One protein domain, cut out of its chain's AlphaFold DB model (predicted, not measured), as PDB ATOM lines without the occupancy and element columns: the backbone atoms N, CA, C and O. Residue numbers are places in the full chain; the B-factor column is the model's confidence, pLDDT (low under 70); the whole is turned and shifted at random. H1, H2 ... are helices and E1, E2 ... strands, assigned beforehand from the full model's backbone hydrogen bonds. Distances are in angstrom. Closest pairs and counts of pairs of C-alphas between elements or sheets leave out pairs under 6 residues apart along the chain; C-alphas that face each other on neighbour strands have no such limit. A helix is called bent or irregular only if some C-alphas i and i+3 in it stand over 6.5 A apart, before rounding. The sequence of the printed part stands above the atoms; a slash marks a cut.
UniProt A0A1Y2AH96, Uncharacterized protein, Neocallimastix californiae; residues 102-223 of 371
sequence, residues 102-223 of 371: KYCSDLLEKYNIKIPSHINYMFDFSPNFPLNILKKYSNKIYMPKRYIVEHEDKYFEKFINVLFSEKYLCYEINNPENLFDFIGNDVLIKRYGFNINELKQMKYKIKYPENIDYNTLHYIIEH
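This is residues 102 to 223 of the 371 residues of an uncharacterized protein of Neocallimastix californiae (UniProt A0A1Y2AH96). Seven short helices are set round a middle where H3 and H4 lie, with few contacts between them: H1, H2 and H3 follow one another from one far end toward the middle, H5 and H6 meet in a corner toward the other end, and H7 is at H4. A small two-stranded ribbon, E1 and E2, covers one side of this middle, with E1 next to H3. The printed part has 122 residues, with seven named helices and two named strands that follow along the chain as H1, H2, E1, H3, H4, H5, H6, E2, H7; helices hold 57 and strands 6 of the 122 printed residues, the sheet is E1 - E2, antiparallel, and the class is mostly helix. The whole is compact, with a radius of gyration of the C-alphas of 14.6 A and spans of 43 by 35 by 25 A.

H1, residues 102 to 110, touches H2, residues 131 to 141, at a shallow tilt of 21 degrees, the same way; their closest C-alphas are those of Ser 105 and Ile 141, 5.4 A apart. H2 touches H3, residues 154 to 163, at a steep tilt of 48 degrees, the same way, closest at the C-alphas of Lys 135 and Val 162, 5.9 A. E1, residues 148 to 150, has its closest C-alpha pair with H3 at Glu 150 and Glu 157, 5.7 A. E1 and E2, residues 205 to 207, are antiparallel neighbours at 141 degrees; N 150 and O 205 are 2.7 A apart and N 207 and O 148 are 2.8 A apart, both within hydrogen-bond range. H4, residues 166 to 172, is apart from H3. It only just touches H7, residues 214 to 223, with 3 pairs of C-alphas within 8 A, the closest those of Lys 167 and Ile 221, 6.5 A; the tilt is steep, 46 degrees, opposite ways. H5, residues 186 to 191, and H6, residues 196 to 199, touch only at the corner, and only just, with 3 pairs of C-alphas within 8 A; the closest are Asp 186 and Ile 196, 6.2 A. In H1, H3, H4, H5 and H7 every O i to N i+4 pair is within hydrogen-bond range; in H2 it is 5 of 7, and H6 is too short for such a pair.

H1 begins at C-alpha 102, (93.961, -69.641, 58.458), and is 12.1 A long. H2 is 15.0 A long and only just irregular: C-alphas 136 and 139 are 6.8 A apart. H3 is 13.9 A long, from C-alpha 154 at (106.354, -53.739, 41.743). H7, 12.7 A long, ends at C-alpha 223, (101.883, -84.848, 34.628).

The two C-alphas farthest apart are those of Lys 110 and Gln 201, 43.2 A. The printed part has no cut. The links H1 to H2, 20 residues, and H4 to H5, 13 residues, are long. The mean pLDDT of the printed part is 79.8; 22 residues are under 70, among them residues 210 to 223, and H7 has a mean of 43.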
ATOM      1  N   LYS A 102      93.293 -69.285  57.207       87.62
ATOM      2  CA  LYS A 102      93.961 -69.641  58.458       87.62
ATOM      3  C   LYS A 102      93.753 -71.114  58.798       87.62
ATOM      4  O   LYS A 102      94.736 -71.811  59.009       87.62
ATOM      5  N   TYR A 103      92.515 -71.595  58.771       82.81
ATOM      6  CA  TYR A 103      92.178 -72.988  59.032       82.81
ATOM      7  C   TYR A 103      92.935 -73.941  58.098       82.81
ATOM      8  O   TYR A 103      93.607 -74.860  58.563       82.81
ATOM      9  N   CYS A 104      92.903 -73.680  56.787       80.88
ATOM     10  CA  CYS A 104      93.641 -74.465  55.798       80.88
ATOM     11  C   CYS A 104      95.154 -74.438  56.057       80.88
ATOM     12  O   CYS A 104      95.810 -75.474  55.987       80.88
ATOM     13  N   SER A 105      95.711 -73.267  56.373       87.12
ATOM     14  CA  SER A 105      97.126 -73.118  56.720       87.12
ATOM     15  C   SER A 105      97.500 -73.937  57.958       87.12
ATOM     16  O   SER A 105      98.480 -74.674  57.910       87.12
ATOM     17  N   ASP A 106      96.728 -73.825  59.041       85.56
ATOM     18  CA  ASP A 106      96.976 -74.521  60.308       85.56
ATOM     19  C   ASP A 106      96.861 -76.048  60.121       85.56
ATOM     20  O   ASP A 106      97.649 -76.819  60.672       85.56
ATOM     21  N   LEU A 107      95.910 -76.499  59.293       77.44
ATOM     22  CA  LEU A 107      95.744 -77.906  58.934       77.44
ATOM     23  C   LEU A 107      96.959 -78.432  58.158       77.44
ATOM     24  O   LEU A 107      97.509 -79.472  58.510       77.44
ATOM     25  N   LEU A 108      97.399 -77.717  57.122       76.88
ATOM     26  CA  LEU A 108      98.560 -78.099  56.315       76.88
ATOM     27  C   LEU A 108      99.853 -78.109  57.141       76.88
ATOM     28  O   LEU A 108     100.639 -79.050  57.035       76.88
ATOM     29  N   GLU A 109     100.036 -77.113  58.011       84.88
ATOM     30  CA  GLU A 109     101.166 -77.033  58.938       84.88
ATOM     31  C   GLU A 109     101.184 -78.221  59.905       84.88
ATOM     32  O   GLU A 109     102.217 -78.876  60.048       84.88
ATOM     33  N   LYS A 110     100.032 -78.574  60.492       82.44
ATOM     34  CA  LYS A 110      99.890 -79.740  61.379       82.44
ATOM     35  C   LYS A 110     100.361 -81.043  60.725       82.44
ATOM     36  O   LYS A 110     100.911 -81.898  61.415       82.44
ATOM     37  N   TYR A 111     100.136 -81.205  59.424       72.31
ATOM     38  CA  TYR A 111     100.561 -82.392  58.676       72.31
ATOM     39  C   TYR A 111     101.916 -82.224  57.972       72.31
ATOM     40  O   TYR A 111     102.378 -83.163  57.330       72.31
ATOM     41  N   ASN A 112     102.573 -81.066  58.110       80.00
ATOM     42  CA  ASN A 112     103.809 -80.711  57.412       80.00
ATOM     43  C   ASN A 112     103.699 -80.862  55.879       80.00
ATOM     44  O   ASN A 112     104.588 -81.400  55.215       80.00
ATOM     45  N   ILE A 113     102.580 -80.401  55.317       74.75
ATOM     46  CA  ILE A 113     102.276 -80.464  53.883       74.75
ATOM     47  C   ILE A 113     102.239 -79.045  53.313       74.75
ATOM     48  O   ILE A 113     101.811 -78.101  53.969       74.75
ATOM     49  N   LYS A 114     102.653 -78.899  52.053       76.62
ATOM     50  CA  LYS A 114     102.349 -77.724  51.231       76.62
ATOM     51  C   LYS A 114     101.738 -78.165  49.917       76.62
ATOM     52  O   LYS A 114     102.124 -79.195  49.370       76.62
ATOM     53  N   ILE A 115     100.820 -77.360  49.401       71.94
ATOM     54  CA  ILE A 115     100.172 -77.593  48.117       71.94
ATOM     55  C   ILE A 115     101.125 -77.142  47.002       71.94
ATOM     56  O   ILE A 115     101.609 -76.008  47.019       71.94
ATOM     57  N   PRO A 116     101.441 -77.989  46.016       73.38
ATOM     58  CA  PRO A 116     102.177 -77.536  44.846       73.38
ATOM     59  C   PRO A 116     101.480 -76.363  44.127       73.38
ATOM     60  O   PRO A 116     100.306 -76.440  43.769       73.38
ATOM     61  N   SER A 117     102.226 -75.292  43.857       75.69
ATOM     62  CA  SER A 117     101.778 -74.040  43.204       75.69
ATOM     63  C   SER A 117     101.212 -74.203  41.786       75.69
ATOM     64  O   SER A 117     100.657 -73.267  41.217       75.69
ATOM     65  N   HIS A 118     101.385 -75.372  41.173       75.12
ATOM     66  CA  HIS A 118     100.951 -75.671  39.808       75.12
ATOM     67  C   HIS A 118      99.671 -76.514  39.749       75.12
ATOM     68  O   HIS A 118      99.271 -76.930  38.665       75.12
ATOM     69  N   ILE A 119      99.037 -76.804  40.891       62.19
ATOM     70  CA  ILE A 119      97.814 -77.618  40.911       62.19
ATOM     71  C   ILE A 119      96.625 -76.854  40.324       62.19
ATOM     72  O   ILE A 119      95.851 -77.413  39.546       62.19
ATOM     73  N   ASN A 120      96.482 -75.575  40.665       67.06
ATOM     74  CA  ASN A 120      95.329 -74.793  40.237       67.06
ATOM     75  C   ASN A 120      95.463 -74.339  38.788       67.06
ATOM     76  O   ASN A 120      96.550 -73.973  38.351       67.06
ATOM     77  N   TYR A 121      94.354 -74.306  38.050       70.00
ATOM     78  CA  TYR A 121      94.378 -73.912  36.641       70.00
ATOM     79  C   TYR A 121      94.708 -72.432  36.439       70.00
ATOM     80  O   TYR A 121      95.566 -72.126  35.623       70.00
ATOM     81  N   MET A 122      94.054 -71.541  37.194       80.94
ATOM     82  CA  MET A 122      94.124 -70.091  36.972       80.94
ATOM     83  C   MET A 122      94.661 -69.322  38.181       80.94
ATOM     84  O   MET A 122      95.637 -68.587  38.063       80.94
ATOM     85  N   PHE A 123      94.061 -69.511  39.358       83.75
ATOM     86  CA  PHE A 123      94.413 -68.770  40.570       83.75
ATOM     87  C   PHE A 123      94.755 -69.709  41.721       83.75
ATOM     88  O   PHE A 123      94.117 -70.748  41.880       83.75
ATOM     89  N   ASP A 124      95.720 -69.325  42.558       80.62
ATOM     90  CA  ASP A 124      96.011 -70.056  43.803       80.62
ATOM     91  C   ASP A 124      94.962 -69.796  44.888       80.62
ATOM     92  O   ASP A 124      94.722 -70.619  45.769       80.62
ATOM     93  N   PHE A 125      94.316 -68.642  44.823       81.69
ATOM     94  CA  PHE A 125      93.255 -68.249  45.732       81.69
ATOM     95  C   PHE A 125      92.155 -67.552  44.958       81.69
ATOM     96  O   PHE A 125      92.381 -67.042  43.863       81.69
ATOM     97  N   SER A 126      90.974 -67.451  45.562       82.00
ATOM     98  CA  SER A 126      89.951 -66.581  45.003       82.00
ATOM     99  C   SER A 126      90.482 -65.142  44.884       82.00
ATOM    100  O   SER A 126      91.016 -64.607  45.863       82.00
ATOM    101  N   PRO A 127      90.290 -64.478  43.731       80.56
ATOM    102  CA  PRO A 127      90.670 -63.081  43.544       80.56
ATOM    103  C   PRO A 127      89.836 -62.102  44.385       80.56
ATOM    104  O   PRO A 127      90.058 -60.896  44.314       80.56
ATOM    105  N   ASN A 128      88.907 -62.592  45.209       81.38
ATOM    106  CA  ASN A 128      88.104 -61.784  46.120       81.38
ATOM    107  C   ASN A 128      88.810 -61.409  47.434       81.38
ATOM    108  O   ASN A 128      88.323 -60.540  48.163       81.38
ATOM    109  N   PHE A 129      89.957 -62.007  47.751       84.88
ATOM    110  CA  PHE A 129      90.720 -61.634  48.940       84.88
ATOM    111  C   PHE A 129      91.636 -60.434  48.674       84.88
ATOM    112  O   PHE A 129      92.259 -60.355  47.621       84.88
ATOM    113  N   PRO A 130      91.821 -59.520  49.641       90.06
ATOM    114  CA  PRO A 130      92.830 -58.473  49.529       90.06
ATOM    115  C   PRO A 130      94.242 -59.035  49.275       90.06
ATOM    116  O   PRO A 130      94.648 -60.037  49.866       90.06
ATOM    117  N   LEU A 131      95.039 -58.352  48.444       90.88
ATOM    118  CA  LEU A 131      96.359 -58.835  48.005       90.88
ATOM    119  C   LEU A 131      97.337 -59.114  49.165       90.88
ATOM    120  O   LEU A 131      98.207 -59.981  49.074       90.88
ATOM    121  N   ASN A 132      97.233 -58.366  50.265       91.50
ATOM    122  CA  ASN A 132      98.021 -58.589  51.480       91.50
ATOM    123  C   ASN A 132      97.640 -59.895  52.195       91.50
ATOM    124  O   ASN A 132      98.540 -60.596  52.656       91.50
ATOM    125  N   ILE A 133      96.350 -60.237  52.243       90.94
ATOM    126  CA  ILE A 133      95.859 -61.507  52.792       90.94
ATOM    127  C   ILE A 133      96.334 -62.666  51.919       90.94
ATOM    128  O   ILE A 133      96.949 -63.603  52.427       90.94
ATOM    129  N   LEU A 134      96.170 -62.554  50.600       89.81
ATOM    130  CA  LEU A 134      96.663 -63.561  49.662       89.81
ATOM    131  C   LEU A 134      98.166 -63.809  49.825       89.81
ATOM    132  O   LEU A 134      98.599 -64.949  49.976       89.81
ATOM    133  N   LYS A 135      98.971 -62.743  49.899       92.12
ATOM    134  CA  LYS A 135     100.419 -62.857  50.121       92.12
ATOM    135  C   LYS A 135     100.753 -63.519  51.462       92.12
ATOM    136  O   LYS A 135     101.688 -64.317  51.524       92.12
ATOM    137  N   LYS A 136     100.018 -63.183  52.528       93.44
ATOM    138  CA  LYS A 136     100.215 -63.734  53.880       93.44
ATOM    139  C   LYS A 136     100.040 -65.254  53.901       93.44
ATOM    140  O   LYS A 136     100.829 -65.930  54.561       93.44
ATOM    141  N   TYR A 137      99.044 -65.783  53.191       91.56
ATOM    142  CA  TYR A 137      98.730 -67.217  53.205       91.56
ATOM    143  C   TYR A 137      99.350 -68.010  52.055       91.56
ATOM    144  O   TYR A 137      99.585 -69.204  52.222       91.56
ATOM    145  N   SER A 138      99.705 -67.374  50.934       89.94
ATOM    146  CA  SER A 138     100.319 -68.044  49.779       89.94
ATOM    147  C   SER A 138     101.541 -68.870  50.163       89.94
ATOM    148  O   SER A 138     101.562 -70.069  49.921       89.94
ATOM    149  N   ASN A 139     102.499 -68.291  50.890       89.06
ATOM    150  CA  ASN A 139     103.718 -69.008  51.285       89.06
ATOM    151  C   ASN A 139     103.498 -70.082  52.362       89.06
ATOM    152  O   ASN A 139     104.389 -70.907  52.596       89.06
ATOM    153  N   LYS A 140     102.358 -70.041  53.061       89.12
ATOM    154  CA  LYS A 140     102.001 -71.029  54.084       89.12
ATOM    155  C   LYS A 140     101.319 -72.242  53.464       89.12
ATOM    156  O   LYS A 140     101.667 -73.365  53.799       89.12
ATOM    157  N   ILE A 141     100.400 -71.993  52.535       84.69
ATOM    158  CA  ILE A 141      99.573 -73.014  51.893       84.69
ATOM    159  C   ILE A 141     100.299 -73.631  50.699       84.69
ATOM    160  O   ILE A 141     100.319 -74.851  50.559       84.69
ATOM    161  N   TYR A 142     100.925 -72.805  49.862       83.81
ATOM    162  CA  TYR A 142     101.543 -73.236  48.617       83.81
ATOM    163  C   TYR A 142     103.067 -73.343  48.714       83.81
ATOM    164  O   TYR A 142     103.743 -72.632  49.466       83.81
ATOM    165  N   MET A 143     103.626 -74.257  47.923       84.75
ATOM    166  CA  MET A 143     105.058 -74.298  47.648       84.75
ATOM    167  C   MET A 143     105.489 -73.032  46.884       84.75
ATOM    168  O   MET A 143     104.684 -72.460  46.148       84.75
ATOM    169  N   PRO A 144     106.754 -72.588  47.017       88.94
ATOM    170  CA  PRO A 144     107.259 -71.448  46.258       88.94
ATOM    171  C   PRO A 144     107.124 -71.656  44.747       88.94
ATOM    172  O   PRO A 144     107.466 -72.724  44.232       88.94
ATOM    173  N   LYS A 145     106.675 -70.612  44.043       89.19
ATOM    174  CA  LYS A 145     106.549 -70.631  42.584       89.19
ATOM    175  C   LYS A 145     107.911 -70.688  41.917       89.19
ATOM    176  O   LYS A 145     108.845 -69.995  42.318       89.19
ATOM    177  N   ARG A 146     108.001 -71.481  40.853       87.69
ATOM    178  CA  ARG A 146     109.174 -71.498  39.961       87.69
ATOM    179  C   ARG A 146     109.070 -70.461  38.848       87.69
ATOM    180  O   ARG A 146     110.099 -70.016  38.353       87.69
ATOM    181  N   TYR A 147     107.844 -70.102  38.478       88.38
ATOM    182  CA  TYR A 147     107.532 -69.122  37.447       88.38
ATOM    183  C   TYR A 147     107.121 -67.834  38.129       88.38
ATOM    184  O   TYR A 147     106.139 -67.806  38.870       88.38
ATOM    185  N   ILE A 148     107.928 -66.801  37.927       92.44
ATOM    186  CA  ILE A 148     107.767 -65.514  38.588       92.44
ATOM    187  C   ILE A 148     107.772 -64.448  37.505       92.44
ATOM    188  O   ILE A 148     108.708 -64.358  36.716       92.44
ATOM    189  N   VAL A 149     106.725 -63.640  37.464       92.94
ATOM    190  CA  VAL A 149     106.674 -62.442  36.636       92.94
ATOM    191  C   VAL A 149     107.608 -61.394  37.221       92.94
ATOM    192  O   VAL A 149     107.633 -61.187  38.428       92.94
ATOM    193  N   GLU A 150     108.366 -60.735  36.360       94.69
ATOM    194  CA  GLU A 150     109.161 -59.558  36.661       94.69
ATOM    195  C   GLU A 150     108.636 -58.370  35.880       94.69
ATOM    196  O   GLU A 150     108.370 -58.459  34.675       94.69
ATOM    197  N   HIS A 151     108.523 -57.248  36.581       95.12
ATOM    198  CA  HIS A 151     108.047 -56.005  36.009       95.12
ATOM    199  C   HIS A 151     108.649 -54.798  36.744       95.12
ATOM    200  O   HIS A 151     109.096 -54.895  37.894       95.12
ATOM    201  N   GLU A 152     108.684 -53.651  36.068       95.88
ATOM    202  CA  GLU A 152     109.144 -52.390  36.664       95.88
ATOM    203  C   GLU A 152     108.165 -51.878  37.732       95.88
ATOM    204  O   GLU A 152     108.580 -51.500  38.828       95.88
ATOM    205  N   ASP A 153     106.860 -51.978  37.464       95.81
ATOM    206  CA  ASP A 153     105.815 -51.794  38.470       95.81
ATOM    207  C   ASP A 153     105.794 -52.988  39.442       95.81
ATOM    208  O   ASP A 153     105.325 -54.087  39.127       95.81
ATOM    209  N   LYS A 154     106.291 -52.747  40.660       96.06
ATOM    210  CA  LYS A 154     106.354 -53.739  41.743       96.06
ATOM    211  C   LYS A 154     105.002 -54.111  42.327       96.06
ATOM    212  O   LYS A 154     104.878 -55.184  42.923       96.06
ATOM    213  N   TYR A 155     103.997 -53.258  42.181       95.56
ATOM    214  CA  TYR A 155     102.646 -53.599  42.587       95.56
ATOM    215  C   TYR A 155     102.019 -54.577  41.590       95.56
ATOM    216  O   TYR A 155     101.500 -55.606  42.027       95.56
ATOM    217  N   PHE A 156     102.171 -54.340  40.283       93.88
ATOM    218  CA  PHE A 156     101.802 -55.303  39.238       93.88
ATOM    219  C   PHE A 156     102.541 -56.637  39.397       93.88
ATOM    220  O   PHE A 156     101.912 -57.691  39.461       93.88
ATOM    221  N   GLU A 157     103.865 -56.602  39.570       94.81
ATOM    222  CA  GLU A 157     104.680 -57.800  39.805       94.81
ATOM    223  C   GLU A 157     104.142 -58.629  40.982       94.81
ATOM    224  O   GLU A 157     103.945 -59.843  40.886       94.81
ATOM    225  N   LYS A 158     103.857 -57.968  42.109       95.06
ATOM    226  CA  LYS A 158     103.277 -58.607  43.293       95.06
ATOM    227  C   LYS A 158     101.880 -59.155  43.009       95.06
ATOM    228  O   LYS A 158     101.575 -60.251  43.467       95.06
ATOM    229  N   PHE A 159     101.040 -58.395  42.313       93.62
ATOM    230  CA  PHE A 159      99.683 -58.786  41.956       93.62
ATOM    231  C   PHE A 159      99.682 -60.095  41.165       93.62
ATOM    232  O   PHE A 159      99.063 -61.065  41.607       93.62
ATOM    233  N   ILE A 160     100.462 -60.169  40.083       93.12
ATOM    234  CA  ILE A 160     100.517 -61.366  39.243       93.12
ATOM    235  C   ILE A 160     101.068 -62.570  40.013       93.12
ATOM    236  O   ILE A 160     100.455 -63.637  40.050       93.12
ATOM    237  N   ASN A 161     102.193 -62.387  40.705       93.44
ATOM    238  CA  ASN A 161     102.873 -63.482  41.397       93.44
ATOM    239  C   ASN A 161     102.117 -64.024  42.611       93.44
ATOM    240  O   ASN A 161     102.367 -65.154  43.031       93.44
ATOM    241  N   VAL A 162     101.219 -63.245  43.206       92.75
ATOM    242  CA  VAL A 162     100.393 -63.702  44.329       92.75
ATOM    243  C   VAL A 162      99.092 -64.329  43.835       92.75
ATOM    244  O   VAL A 162      98.676 -65.341  44.393       92.75
ATOM    245  N   LEU A 163      98.464 -63.751  42.810       89.56
ATOM    246  CA  LEU A 163      97.124 -64.141  42.381       89.56
ATOM    247  C   LEU A 163      97.113 -65.405  41.511       89.56
ATOM    248  O   LEU A 163      96.369 -66.346  41.797       89.56
ATOM    249  N   PHE A 164      97.926 -65.435  40.457       90.19
ATOM    250  CA  PHE A 164      97.841 -66.480  39.434       90.19
ATOM    251  C   PHE A 164      98.639 -67.707  39.813       90.19
ATOM    252  O   PHE A 164      99.748 -67.585  40.327       90.19
ATOM    253  N   SER A 165      98.107 -68.888  39.525       87.88
ATOM    254  CA  SER A 165      98.821 -70.133  39.775       87.88
ATOM    255  C   SER A 165     100.050 -70.264  38.877       87.88
ATOM    256  O   SER A 165     100.149 -69.668  37.803       87.88
ATOM    257  N   GLU A 166     100.997 -71.103  39.290       88.00
ATOM    258  CA  GLU A 166     102.175 -71.395  38.472       88.00
ATOM    259  C   GLU A 166     101.801 -72.037  37.129       88.00
ATOM    260  O   GLU A 166     102.449 -71.781  36.118       88.00
ATOM    261  N   LYS A 167     100.743 -72.855  37.110       81.88
ATOM    262  CA  LYS A 167     100.234 -73.497  35.892       81.88
ATOM    263  C   LYS A 167      99.743 -72.470  34.884       81.88
ATOM    264  O   LYS A 167     100.076 -72.588  33.708       81.88
ATOM    265  N   TYR A 168      99.007 -71.469  35.356       85.25
ATOM    266  CA  TYR A 168      98.542 -70.386  34.508       85.25
ATOM    267  C   TYR A 168      99.716 -69.585  33.951       85.25
ATOM    268  O   TYR A 168      99.854 -69.446  32.742       85.25
ATOM    269  N   LEU A 169     100.639 -69.162  34.823       87.81
ATOM    270  CA  LEU A 169     101.835 -68.434  34.394       87.81
ATOM    271  C   LEU A 169     102.668 -69.234  33.394       87.81
ATOM    272  O   LEU A 169     103.207 -68.649  32.463       87.81
ATOM    273  N   CYS A 170     102.761 -70.555  33.557       83.38
ATOM    274  CA  CYS A 170     103.425 -71.413  32.587       83.38
ATOM    275  C   CYS A 170     102.728 -71.381  31.228       83.38
ATOM    276  O   CYS A 170     103.411 -71.200  30.230       83.38
ATOM    277  N   TYR A 171     101.408 -71.580  31.182       77.25
ATOM    278  CA  TYR A 171     100.643 -71.583  29.932       77.25
ATOM    279  C   TYR A 171     100.853 -70.285  29.135       77.25
ATOM    280  O   TYR A 171     101.046 -70.308  27.918       77.25
ATOM    281  N   GLU A 172     100.918 -69.170  29.855       77.69
ATOM    282  CA  GLU A 172     101.032 -67.822  29.304       77.69
ATOM    283  C   GLU A 172     102.452 -67.445  28.855       77.69
ATOM    284  O   GLU A 172     102.624 -66.454  28.154       77.69
ATOM    285  N   ILE A 173     103.487 -68.238  29.164       73.38
ATOM    286  CA  ILE A 173     104.840 -68.024  28.603       73.38
ATOM    287  C   ILE A 173     104.814 -68.048  27.077       73.38
ATOM    288  O   ILE A 173     105.556 -67.307  26.436       73.38
ATOM    289  N   ASN A 174     103.963 -68.893  26.499       66.81
ATOM    290  CA  ASN A 174     103.868 -69.040  25.054       66.81
ATOM    291  C   ASN A 174     102.969 -67.995  24.397       66.81
ATOM    292  O   ASN A 174     103.085 -67.792  23.194       66.81
ATOM    293  N   ASN A 175     102.076 -67.365  25.162       72.56
ATOM    294  CA  ASN A 175     101.087 -66.423  24.646       72.56
ATOM    295  C   ASN A 175     100.884 -65.260  25.629       72.56
ATOM    296  O   ASN A 175      99.768 -65.056  26.085       72.56
ATOM    297  N   PRO A 176     101.923 -64.480  25.968       66.56
ATOM    298  CA  PRO A 176     101.839 -63.477  27.034       66.56
ATOM    299  C   PRO A 176     100.772 -62.395  26.792       66.56
ATOM    300  O   PRO A 176     100.348 -61.721  27.724       66.56
ATOM    301  N   GLU A 177     100.304 -62.241  25.554       69.00
ATOM    302  CA  GLU A 177      99.202 -61.341  25.203       69.00
ATOM    303  C   GLU A 177      97.849 -61.786  25.808       69.00
ATOM    304  O   GLU A 177      96.964 -60.951  25.990       69.00
ATOM    305  N   ASN A 178      97.716 -63.055  26.217       71.94
ATOM    306  CA  ASN A 178      96.456 -63.664  26.656       71.94
ATOM    307  C   ASN A 178      96.312 -63.794  28.182       71.94
ATOM    308  O   ASN A 178      95.250 -64.215  28.651       71.94
ATOM    309  N   LEU A 179      97.307 -63.371  28.979       75.62
ATOM    310  CA  LEU A 179      97.308 -63.524  30.448       75.62
ATOM    311  C   LEU A 179      96.027 -62.980  31.093       75.62
ATOM    312  O   LEU A 179      95.578 -63.474  32.129       75.62
ATOM    313  N   PHE A 180      95.418 -61.976  30.470       79.31
ATOM    314  CA  PHE A 180      94.212 -61.318  30.954       79.31
ATOM    315  C   PHE A 180      92.949 -61.663  30.160       79.31
ATOM    316  O   PHE A 180      91.867 -61.239  30.556       79.31
ATOM    317  N   ASP A 181      93.043 -62.442  29.082       75.38
ATOM    318  CA  ASP A 181      91.888 -62.794  28.248       75.38
ATOM    319  C   ASP A 181      90.927 -63.746  28.956       75.38
ATOM    320  O   ASP A 181      89.712 -63.630  28.801       75.38
ATOM    321  N   PHE A 182      91.447 -64.635  29.804       68.38
ATOM    322  CA  PHE A 182      90.605 -65.527  30.600       68.38
ATOM    323  C   PHE A 182      90.013 -64.863  31.843       68.38
ATOM    324  O   PHE A 182      89.132 -65.428  32.495       68.38
ATOM    325  N   ILE A 183      90.452 -63.648  32.172       71.69
ATOM    326  CA  ILE A 183      89.873 -62.871  33.262       71.69
ATOM    327  C   ILE A 183      88.692 -62.096  32.697       71.69
ATOM    328  O   ILE A 183      88.727 -60.880  32.554       71.69
ATOM    329  N   GLY A 184      87.615 -62.815  32.385       63.69
ATOM    330  CA  GLY A 184      86.381 -62.247  31.833       63.69
ATOM    331  C   GLY A 184      85.607 -61.336  32.797       63.69
ATOM    332  O   GLY A 184      84.416 -61.119  32.606       63.69
ATOM    333  N   ASN A 185      86.238 -60.846  33.867       69.50
ATOM    334  CA  ASN A 185      85.596 -60.048  34.899       69.50
ATOM    335  C   ASN A 185      86.450 -58.828  35.273       69.50
ATOM    336  O   ASN A 185      87.224 -58.843  36.235       69.50
ATOM    337  N   ASP A 186      86.245 -57.739  34.533       76.50
ATOM    338  CA  ASP A 186      86.852 -56.426  34.770       76.50
ATOM    339  C   ASP A 186      86.670 -55.922  36.207       76.50
ATOM    340  O   ASP A 186      87.505 -55.167  36.707       76.50
ATOM    341  N   VAL A 187      85.590 -56.321  36.892       78.94
ATOM    342  CA  VAL A 187      85.305 -55.896  38.272       78.94
ATOM    343  C   VAL A 187      86.362 -56.438  39.232       78.94
ATOM    344  O   VAL A 187      86.818 -55.708  40.114       78.94
ATOM    345  N   LEU A 188      86.803 -57.685  39.035       79.31
ATOM    346  CA  LEU A 188      87.843 -58.296  39.866       79.31
ATOM    347  C   LEU A 188      89.165 -57.543  39.737       79.31
ATOM    348  O   LEU A 188      89.792 -57.232  40.743       79.31
ATOM    349  N   ILE A 189      89.565 -57.203  38.515       85.50
ATOM    350  CA  ILE A 189      90.829 -56.511  38.235       85.50
ATOM    351  C   ILE A 189      90.799 -55.058  38.720       85.50
ATOM    352  O   ILE A 189      91.744 -54.604  39.375       85.50
ATOM    353  N   LYS A 190      89.677 -54.357  38.515       88.56
ATOM    354  CA  LYS A 190      89.467 -52.989  39.021       88.56
ATOM    355  C   LYS A 190      89.592 -52.894  40.534       88.56
ATOM    356  O   LYS A 190      90.085 -51.887  41.037       88.56
ATOM    357  N   ARG A 191      89.221 -53.943  41.274       88.19
ATOM    358  CA  ARG A 191      89.377 -53.984  42.736       88.19
ATOM    359  C   ARG A 191      90.830 -53.855  43.189       88.19
ATOM    360  O   ARG A 191      91.090 -53.330  44.268       88.19
ATOM    361  N   TYR A 192      91.770 -54.316  42.370       90.94
ATOM    362  CA  TYR A 192      93.196 -54.169  42.637       90.94
ATOM    363  C   TYR A 192      93.768 -52.856  42.102       90.94
ATOM    364  O   TYR A 192      94.959 -52.628  42.271       90.94
ATOM    365  N   GLY A 193      92.943 -51.986  41.517       93.00
ATOM    366  CA  GLY A 193      93.364 -50.700  40.966       93.00
ATOM    367  C   GLY A 193      93.894 -50.780  39.536       93.00
ATOM    368  O   GLY A 193      94.559 -49.849  39.101       93.00
ATOM    369  N   PHE A 194      93.616 -51.864  38.808       91.81
ATOM    370  CA  PHE A 194      94.059 -52.025  37.426       91.81
ATOM    371  C   PHE A 194      92.914 -51.851  36.427       91.81
ATOM    372  O   PHE A 194      91.765 -52.217  36.688       91.81
ATOM    373  N   ASN A 195      93.248 -51.345  35.244       90.75
ATOM    374  CA  ASN A 195      92.385 -51.376  34.073       90.75
ATOM    375  C   ASN A 195      92.786 -52.561  33.182       90.75
ATOM    376  O   ASN A 195      93.953 -52.692  32.821       90.75
ATOM    377  N   ILE A 196      91.830 -53.415  32.803       87.31
ATOM    378  CA  ILE A 196      92.103 -54.616  31.999       87.31
ATOM    379  C   ILE A 196      92.787 -54.291  30.663       87.31
ATOM    380  O   ILE A 196      93.688 -55.009  30.241       87.31
ATOM    381  N   ASN A 197      92.405 -53.185  30.017       87.81
ATOM    382  CA  ASN A 197      92.950 -52.797  28.719       87.81
ATOM    383  C   ASN A 197      94.392 -52.302  28.848       87.81
ATOM    384  O   ASN A 197      95.201 -52.554  27.964       87.81
ATOM    385  N   GLU A 198      94.717 -51.635  29.959       89.38
ATOM    386  CA  GLU A 198      96.091 -51.240  30.275       89.38
ATOM    387  C   GLU A 198      96.940 -52.474  30.591       89.38
ATOM    388  O   GLU A 198      98.041 -52.602  30.063       89.38
ATOM    389  N   LEU A 199      96.408 -53.426  31.371       87.00
ATOM    390  CA  LEU A 199      97.106 -54.673  31.700       87.00
ATOM    391  C   LEU A 199      97.476 -55.489  30.459       87.00
ATOM    392  O   LEU A 199      98.603 -55.965  30.366       87.00
ATOM    393  N   LYS A 200      96.564 -55.605  29.485       86.00
ATOM    394  CA  LYS A 200      96.826 -56.294  28.207       86.00
ATOM    395  C   LYS A 200      97.961 -55.663  27.397       86.00
ATOM    396  O   LYS A 200      98.548 -56.323  26.551       86.00
ATOM    397  N   GLN A 201      98.269 -54.390  27.642       87.38
ATOM    398  CA  GLN A 201      99.351 -53.672  26.967       87.38
ATOM    399  C   GLN A 201     100.670 -53.706  27.753       87.38
ATOM    400  O   GLN A 201     101.710 -53.316  27.213       87.38
ATOM    401  N   MET A 202     100.656 -54.154  29.016       88.12
ATOM    402  CA  MET A 202     101.856 -54.209  29.848       88.12
ATOM    403  C   MET A 202     102.821 -55.277  29.343       88.12
ATOM    404  O   MET A 202     102.459 -56.431  29.121       88.12
ATOM    405  N   LYS A 203     104.094 -54.898  29.212       89.75
ATOM    406  CA  LYS A 203     105.168 -55.820  28.841       89.75
ATOM    407  C   LYS A 203     105.854 -56.323  30.094       89.75
ATOM    408  O   LYS A 203     106.434 -55.542  30.837       89.75
ATOM    409  N   TYR A 204     105.859 -57.631  30.290       89.56
ATOM    410  CA  TYR A 204     106.488 -58.263  31.441       89.56
ATOM    411  C   TYR A 204     107.397 -59.413  31.012       89.56
ATOM    412  O   TYR A 204     107.325 -59.911  29.889       89.56
ATOM    413  N   LYS A 205     108.276 -59.837  31.920       90.44
ATOM    414  CA  LYS A 205     109.165 -60.983  31.709       90.44
ATOM    415  C   LYS A 205     108.805 -62.083  32.691       90.44
ATOM    416  O   LYS A 205     108.679 -61.817  33.876       90.44
ATOM    417  N   ILE A 206     108.695 -63.325  32.235       88.56
ATOM    418  CA  ILE A 206     108.570 -64.468  33.144       88.56
ATOM    419  C   ILE A 206     109.969 -65.032  33.395       88.56
ATOM    420  O   ILE A 206     110.646 -65.476  32.469       88.56
ATOM    421  N   LYS A 207     110.417 -65.005  34.652       89.88
ATOM    422  CA  LYS A 207     111.577 -65.763  35.122       89.88
ATOM    423  C   LYS A 207     111.168 -67.191  35.435       89.88
ATOM    424  O   LYS A 207     110.179 -67.434  36.120       89.88
ATOM    425  N   TYR A 208     111.986 -68.122  34.971       84.12
ATOM    426  CA  TYR A 208     111.855 -69.545  35.233       84.12
ATOM    427  C   TYR A 208     113.248 -70.192  35.277       84.12
ATOM    428  O   TYR A 208     114.214 -69.597  34.795       84.12
ATOM    429  N   PRO A 209     113.399 -71.385  35.875       76.56
ATOM    430  CA  PRO A 209     114.691 -72.059  35.948       76.56
ATOM    431  C   PRO A 209     115.193 -72.424  34.541       76.56
ATOM    432  O   PRO A 209     114.489 -73.111  33.804       76.56
ATOM    433  N   GLU A 210     116.422 -72.022  34.194       62.38
ATOM    434  CA  GLU A 210     117.029 -72.132  32.846       62.38
ATOM    435  C   GLU A 210     117.122 -73.567  32.279       62.38
ATOM    436  O   GLU A 210     117.406 -73.750  31.102       62.38
ATOM    437  N   ASN A 211     116.844 -74.595  33.088       58.47
ATOM    438  CA  ASN A 211     116.966 -76.011  32.722       58.47
ATOM    439  C   ASN A 211     115.627 -76.753  32.624       58.47
ATOM    440  O   ASN A 211     115.587 -77.977  32.778       58.47
ATOM    441  N   ILE A 212     114.521 -76.040  32.433       53.25
ATOM    442  CA  ILE A 212     113.216 -76.671  32.270       53.25
ATOM    443  C   ILE A 212     112.807 -76.582  30.802       53.25
ATOM    444  O   ILE A 212     112.373 -75.537  30.331       53.25
ATOM    445  N   ASP A 213     112.940 -77.705  30.096       50.59
ATOM    446  CA  ASP A 213     112.305 -77.897  28.795       50.59
ATOM    447  C   ASP A 213     110.789 -77.682  28.952       50.59
ATOM    448  O   ASP A 213     110.129 -78.333  29.762       50.59
ATOM    449  N   TYR A 214     110.245 -76.718  28.216       42.50
ATOM    450  CA  TYR A 214     108.847 -76.312  28.306       42.50
ATOM    451  C   TYR A 214     107.888 -77.448  27.915       42.50
ATOM    452  O   TYR A 214     106.842 -77.607  28.546       42.50
ATOM    453  N   ASN A 215     108.277 -78.307  26.962       46.78
ATOM    454  CA  ASN A 215     107.523 -79.525  26.651       46.78
ATOM    455  C   ASN A 215     107.531 -80.472  27.846       46.78
ATOM    456  O   ASN A 215     106.495 -81.010  28.215       46.78
ATOM    457  N   THR A 216     108.671 -80.590  28.521       43.34
ATOM    458  CA  THR A 216     108.789 -81.316  29.781       43.34
ATOM    459  C   THR A 216     107.952 -80.673  30.894       43.34
ATOM    460  O   THR A 216     107.452 -81.417  31.726       43.34
ATOM    461  N   LEU A 217     107.711 -79.353  30.921       39.41
ATOM    462  CA  LEU A 217     106.914 -78.710  31.973       39.41
ATOM    463  C   LEU A 217     105.394 -78.724  31.744       39.41
ATOM    464  O   LEU A 217     104.656 -79.009  32.681       39.41
ATOM    465  N   HIS A 218     104.911 -78.446  30.531       40.94
ATOM    466  CA  HIS A 218     103.487 -78.599  30.202       40.94
ATOM    467  C   HIS A 218     103.061 -80.066  30.367       40.94
ATOM    468  O   HIS A 218     102.008 -80.343  30.940       40.94
ATOM    469  N   TYR A 219     103.970 -80.989  30.013       44.53
ATOM    470  CA  TYR A 219     103.918 -82.385  30.429       44.53
ATOM    471  C   TYR A 219     103.867 -82.446  31.957       44.53
ATOM    472  O   TYR A 219     102.793 -82.684  32.466       44.53
ATOM    473  N   ILE A 220     104.914 -82.108  32.717       40.41
ATOM    474  CA  ILE A 220     104.981 -82.112  34.202       40.41
ATOM    475  C   ILE A 220     103.793 -81.444  34.921       40.41
ATOM    476  O   ILE A 220     103.449 -81.891  35.994       40.41
ATOM    477  N   ILE A 221     103.118 -80.415  34.419       38.94
ATOM    478  CA  ILE A 221     102.025 -79.746  35.151       38.94
ATOM    479  C   ILE A 221     100.671 -80.445  34.948       38.94
ATOM    480  O   ILE A 221      99.887 -80.528  35.893       38.94
ATOM    481  N   GLU A 222     100.407 -81.026  33.776       45.06
ATOM    482  CA  GLU A 222      99.386 -82.082  33.654       45.06
ATOM    483  C   GLU A 222      99.877 -83.428  34.218       45.06
ATOM    484  O   GLU A 222      99.076 -84.301  34.550       45.06
ATOM    485  N   HIS A 223     101.197 -83.593  34.349       44.19
ATOM    486  CA  HIS A 223     101.883 -84.848  34.628       44.19
ATOM    487  C   HIS A 223     102.536 -84.943  36.014       44.19
ATOM    488  O   HIS A 223     103.275 -85.886  36.245       44.19
TER     489      HIS A 223